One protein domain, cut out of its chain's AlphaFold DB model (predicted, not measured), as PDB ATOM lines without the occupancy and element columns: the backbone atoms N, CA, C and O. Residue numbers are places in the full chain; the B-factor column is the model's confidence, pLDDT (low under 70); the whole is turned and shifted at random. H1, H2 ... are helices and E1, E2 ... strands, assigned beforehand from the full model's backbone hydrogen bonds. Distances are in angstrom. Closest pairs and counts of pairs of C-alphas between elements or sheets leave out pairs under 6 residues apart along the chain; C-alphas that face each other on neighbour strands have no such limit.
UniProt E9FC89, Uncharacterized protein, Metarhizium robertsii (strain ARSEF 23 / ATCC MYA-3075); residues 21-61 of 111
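This is residues 21 to 61 of the 111 residues of an uncharacterized protein of Metarhizium robertsii (strain ARSEF 23 / ATCC MYA-3075) (UniProt E9FC89). With little regular structure, this is a flat loop of chain: a small hairpin of two antiparallel strands, E1 and E2, has its turn at one end of the longest axis, and the short helix H1 lies toward the other. Residues 26 to 27 pair side by side with 56 to 57, parallel, tying the two outlying stretches together. The printed part has 41 residues, 10 of them in named elements, in the order H1, E1, E2; the class is mixed. It is only just loose, close to compact, with a radius of gyration of the C-alphas of 11.3 A and spans of 30 by 25 by 10 A.

E1, residues 42 to 44, and E2, residues 51 to 53, form a hairpin, antiparallel at 157 degrees. N 43 and O 52 are within hydrogen-bond range at 2.8 A. H1, residues 30 to 33, is apart from E2. H1 is too short for any O i to N i+4 pair; its one O i to N i+3 pair is within range.

E1 measures 6.7 A, E2 6.9 A and H1 5.0 A. C-alpha 30 begins H1 at (-12.434, -37.799, -58.822); C-alpha 53 ends E2 at (-3.664, -37.796, -43.849).

The C-alphas farthest apart, Gln 49 and Asp 61, are 33.4 A apart. The printed part has no cut, both links are short, and no printed residue is under 70 in pLDDT.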
ATOM      1  N   ALA A  21      10.136 -40.072 -49.387       73.25
ATOM      2  CA  ALA A  21       9.555 -40.789 -48.254       73.25
ATOM      3  C   ALA A  21       8.066 -40.445 -48.082       73.25
ATOM      4  O   ALA A  21       7.321 -41.212 -47.476       73.25
ATOM      5  N   GLU A  22       7.656 -39.306 -48.641       79.50
ATOM      6  CA  GLU A  22       6.295 -38.806 -48.663       79.50
ATOM      7  C   GLU A  22       5.622 -39.059 -50.017       79.50
ATOM      8  O   GLU A  22       6.171 -38.792 -51.088       79.50
ATOM      9  N   GLN A  23       4.412 -39.599 -49.964       85.75
ATOM     10  CA  GLN A  23       3.511 -39.694 -51.095       85.75
ATOM     11  C   GLN A  23       2.872 -38.327 -51.305       85.75
ATOM     12  O   GLN A  23       2.381 -37.702 -50.370       85.75
ATOM     13  N   THR A  24       2.822 -37.878 -52.554       86.19
ATOM     14  CA  THR A  24       2.213 -36.589 -52.879       86.19
ATOM     15  C   THR A  24       0.731 -36.557 -52.510       86.19
ATOM     16  O   THR A  24       0.038 -37.583 -52.507       86.19
ATOM     17  N   VAL A  25       0.227 -35.359 -52.221       85.25
ATOM     18  CA  VAL A  25      -1.211 -35.118 -52.070       85.25
ATOM     19  C   VAL A  25      -1.950 -35.433 -53.372       85.25
ATOM     20  O   VAL A  25      -1.370 -35.397 -54.463       85.25
ATOM     21  N   TYR A  26      -3.240 -35.741 -53.270       89.88
ATOM     22  CA  TYR A  26      -4.096 -35.822 -54.449       89.88
ATOM     23  C   TYR A  26      -4.422 -34.409 -54.929       89.88
ATOM     24  O   TYR A  26      -4.487 -33.478 -54.128       89.88
ATOM     25  N   VAL A  27      -4.626 -34.240 -56.233       90.75
ATOM     26  CA  VAL A  27      -4.989 -32.949 -56.824       90.75
ATOM     27  C   VAL A  27      -6.203 -33.162 -57.708       90.75
ATOM     28  O   VAL A  27      -6.116 -33.888 -58.694       90.75
ATOM     29  N   SER A  28      -7.327 -32.539 -57.345       89.81
ATOM     30  CA  SER A  28      -8.600 -32.620 -58.082       89.81
ATOM     31  C   SER A  28      -8.986 -34.055 -58.486       89.81
ATOM     32  O   SER A  28      -9.412 -34.306 -59.612       89.81
ATOM     33  N   SER A  29      -8.779 -35.020 -57.586       90.38
ATOM     34  CA  SER A  29      -8.967 -36.441 -57.887       90.38
ATOM     35  C   SER A  29     -10.427 -36.875 -57.741       90.38
ATOM     36  O   SER A  29     -10.935 -36.970 -56.625       90.38
ATOM     37  N   GLY A  30     -11.074 -37.245 -58.850       90.56
ATOM     38  CA  GLY A  30     -12.434 -37.799 -58.822       90.56
ATOM     39  C   GLY A  30     -12.531 -39.110 -58.035       90.56
ATOM     40  O   GLY A  30     -13.459 -39.293 -57.259       90.56
ATOM     41  N   SER A  31     -11.522 -39.986 -58.121       89.81
ATOM     42  CA  SER A  31     -11.509 -41.247 -57.361       89.81
ATOM     43  C   SER A  31     -11.413 -41.037 -55.847       89.81
ATOM     44  O   SER A  31     -11.873 -41.881 -55.077       89.81
ATOM     45  N   TYR A  32     -10.829 -39.915 -55.419       88.19
ATOM     46  CA  TYR A  32     -10.836 -39.496 -54.024       88.19
ATOM     47  C   TYR A  32     -12.239 -39.066 -53.603       88.19
ATOM     48  O   TYR A  32     -12.754 -39.543 -52.596       88.19
ATOM     49  N   ASP A  33     -12.864 -38.200 -54.403       84.38
ATOM     50  CA  ASP A  33     -14.172 -37.612 -54.106       84.38
ATOM     51  C   ASP A  33     -15.305 -38.652 -54.161       84.38
ATOM     52  O   ASP A  33     -16.251 -38.592 -53.378       84.38
ATOM     53  N   GLU A  34     -15.174 -39.660 -55.026       87.38
ATOM     54  CA  GLU A  34     -16.059 -40.828 -55.114       87.38
ATOM     55  C   GLU A  34     -15.838 -41.838 -53.971       87.38
ATOM     56  O   GLU A  34     -16.646 -42.746 -53.778       87.38
ATOM     57  N   GLY A  35     -14.755 -41.700 -53.197       83.75
ATOM     58  CA  GLY A  35     -14.423 -42.596 -52.086       83.75
ATOM     59  C   GLY A  35     -13.771 -43.924 -52.497       83.75
ATOM     60  O   GLY A  35     -13.617 -44.811 -51.655       83.75
ATOM     61  N   ASN A  36     -13.335 -44.069 -53.751       89.50
ATOM     62  CA  ASN A  36     -12.687 -45.288 -54.263       89.50
ATOM     63  C   ASN A  36     -11.321 -45.559 -53.607       89.50
ATOM     64  O   ASN A  36     -10.834 -46.687 -53.618       89.50
ATOM     65  N   LEU A  37     -10.700 -44.531 -53.021       86.81
ATOM     66  CA  LEU A  37      -9.426 -44.616 -52.294       86.81
ATOM     67  C   LEU A  37      -9.606 -44.925 -50.797       86.81
ATOM     68  O   LEU A  37      -8.651 -44.865 -50.023       86.81
ATOM     69  N   GLY A  38     -10.833 -45.253 -50.388       81.75
ATOM     70  CA  GLY A  38     -11.225 -45.414 -48.996       81.75
ATOM     71  C   GLY A  38     -11.785 -44.126 -48.396       81.75
ATOM     72  O   GLY A  38     -11.706 -43.045 -48.973       81.75
ATOM     73  N   LYS A  39     -12.374 -44.248 -47.201       71.69
ATOM     74  CA  LYS A  39     -13.063 -43.132 -46.527       71.69
ATOM     75  C   LYS A  39     -12.113 -42.021 -46.062       71.69
ATOM     76  O   LYS A  39     -12.562 -40.888 -45.934       71.69
ATOM     77  N   TYR A  40     -10.845 -42.361 -45.807       76.50
ATOM     78  CA  TYR A  40      -9.772 -41.453 -45.392       76.50
ATOM     79  C   TYR A  40      -8.436 -41.947 -45.924       76.50
ATOM     80  O   TYR A  40      -7.785 -42.766 -45.273       76.50
ATOM     81  N   PRO A  41      -8.023 -41.499 -47.114       84.44
ATOM     82  CA  PRO A  41      -6.710 -41.845 -47.619       84.44
ATOM     83  C   PRO A  41      -5.631 -41.319 -46.669       84.44
ATOM     84  O   PRO A  41      -5.601 -40.135 -46.330       84.44
ATOM     85  N   VAL A  42      -4.753 -42.218 -46.242       85.06
ATOM     86  CA  VAL A  42      -3.626 -41.930 -45.352       85.06
ATOM     87  C   VAL A  42      -2.329 -42.445 -45.961       85.06
ATOM     88  O   VAL A  42      -2.330 -43.184 -46.950       85.06
ATOM     89  N   GLN A  43      -1.222 -42.029 -45.370       86.12
ATOM     90  CA  GLN A  43       0.100 -42.558 -45.615       86.12
ATOM     91  C   GLN A  43       0.675 -43.131 -44.328       86.12
ATOM     92  O   GLN A  43       0.840 -42.404 -43.350       86.12
ATOM     93  N   ASP A  44       1.080 -44.395 -44.383       87.94
ATOM     94  CA  ASP A  44       1.941 -45.008 -43.378       87.94
ATOM     95  C   ASP A  44       3.410 -44.790 -43.751       87.94
ATOM     96  O   ASP A  44       3.850 -45.111 -44.863       87.94
ATOM     97  N   PHE A  45       4.199 -44.244 -42.826       86.38
ATOM     98  CA  PHE A  45       5.632 -44.076 -43.047       86.38
ATOM     99  C   PHE A  45       6.383 -45.376 -42.732       86.38
ATOM    100  O   PHE A  45       6.123 -46.055 -41.744       86.38
ATOM    101  N   LYS A  46       7.360 -45.734 -43.573       86.25
ATOM    102  CA  LYS A  46       8.147 -46.969 -43.385       86.25
ATOM    103  C   LYS A  46       9.206 -46.842 -42.290       86.25
ATOM    104  O   LYS A  46       9.535 -47.824 -41.636       86.25
ATOM    105  N   SER A  47       9.786 -45.652 -42.149       86.56
ATOM    106  CA  SER A  47      10.894 -45.374 -41.229       86.56
ATOM    107  C   SER A  47      10.433 -44.987 -39.825       86.56
ATOM    108  O   SER A  47      11.208 -45.105 -38.880       86.56
ATOM    109  N   VAL A  48       9.190 -44.523 -39.682       83.69
ATOM    110  CA  VAL A  48       8.607 -44.075 -38.413       83.69
ATOM    111  C   VAL A  48       7.195 -44.627 -38.280       83.69
ATOM    112  O   VAL A  48       6.463 -44.687 -39.258       83.69
ATOM    113  N   GLN A  49       6.789 -44.995 -37.066       86.06
ATOM    114  CA  GLN A  49       5.425 -45.454 -36.784       86.06
ATOM    115  C   GLN A  49       4.479 -44.254 -36.667       86.06
ATOM    116  O   GLN A  49       4.011 -43.909 -35.585       86.06
ATOM    117  N   ARG A  50       4.277 -43.556 -37.783       79.88
ATOM    118  CA  ARG A  50       3.365 -42.418 -37.901       79.88
ATOM    119  C   ARG A  50       2.460 -42.621 -39.105       79.88
ATOM    120  O   ARG A  50       2.847 -43.273 -40.075       79.88
ATOM    121  N   ILE A  51       1.281 -42.023 -39.021       80.00
ATOM    122  CA  ILE A  51       0.280 -41.987 -40.080       80.00
ATOM    123  C   ILE A  51       0.029 -40.515 -40.390       80.00
ATOM    124  O   ILE A  51      -0.106 -39.714 -39.468       80.00
ATOM    125  N   ALA A  52      -0.005 -40.148 -41.668       78.81
ATOM    126  CA  ALA A  52      -0.407 -38.810 -42.093       78.81
ATOM    127  C   ALA A  52      -1.644 -38.874 -42.996       78.81
ATOM    128  O   ALA A  52      -1.748 -39.780 -43.828       78.81
ATOM    129  N   PRO A  53      -2.582 -37.920 -42.884       79.25
ATOM    130  CA  PRO A  53      -3.664 -37.796 -43.849       79.25
ATOM    131  C   PRO A  53      -3.108 -37.438 -45.231       79.25
ATOM    132  O   PRO A  53      -2.190 -36.631 -45.357       79.25
ATOM    133  N   ARG A  54      -3.710 -37.990 -46.287       85.56
ATOM    134  CA  ARG A  54      -3.422 -37.609 -47.674       85.56
ATOM    135  C   ARG A  54      -4.613 -36.828 -48.231       85.56
ATOM    136  O   ARG A  54      -5.588 -37.453 -48.645       85.56
ATOM    137  N   PRO A  55      -4.596 -35.486 -48.212       81.62
ATOM    138  CA  PRO A  55      -5.723 -34.682 -48.678       81.62
ATOM    139  C   PRO A  55      -5.858 -34.677 -50.209       81.62
ATOM    140  O   PRO A  55      -4.908 -34.980 -50.937       81.62
ATOM    141  N   ASN A  56      -7.042 -34.278 -50.682       85.50
ATOM    142  CA  ASN A  56      -7.297 -33.901 -52.072       85.50
ATOM    143  C   ASN A  56      -7.324 -32.376 -52.205       85.50
ATOM    144  O   ASN A  56      -8.237 -31.710 -51.717       85.50
ATOM    145  N   VAL A  57      -6.313 -31.812 -52.860       85.25
ATOM    146  CA  VAL A  57      -6.228 -30.383 -53.158       85.25
ATOM    147  C   VAL A  57      -7.149 -30.085 -54.337       85.25
ATOM    148  O   VAL A  57      -6.831 -30.356 -55.494       85.25
ATOM    149  N   VAL A  58      -8.318 -29.525 -54.034       83.06
ATOM    150  CA  VAL A  58      -9.346 -29.204 -55.039       83.06
ATOM    151  C   VAL A  58      -8.962 -27.975 -55.870       83.06
ATOM    152  O   VAL A  58      -9.325 -27.870 -57.037       83.06
ATOM    153  N   ARG A  59      -8.224 -27.021 -55.287       79.25
ATOM    154  CA  ARG A  59      -7.773 -25.815 -55.988       79.25
ATOM    155  C   ARG A  59      -6.522 -25.237 -55.339       79.25
ATOM    156  O   ARG A  59      -6.453 -25.140 -54.118       79.25
ATOM    157  N   GLN A  60      -5.594 -24.778 -56.167       75.62
ATOM    158  CA  GLN A  60      -4.423 -24.006 -55.769       75.62
ATOM    159  C   GLN A  60      -4.304 -22.791 -56.695       75.62
ATOM    160  O   GLN A  60      -4.571 -22.897 -57.890       75.62
ATOM    161  N   ASP A  61      -3.945 -21.633 -56.148       75.75
ATOM    162  CA  ASP A  61      -3.789 -20.389 -56.903       75.75
ATOM    163  C   ASP A  61      -2.444 -19.749 -56.550       75.75
ATOM    164  O   ASP A  61      -2.035 -19.750 -55.388       75.75
TER     165      ASP A  61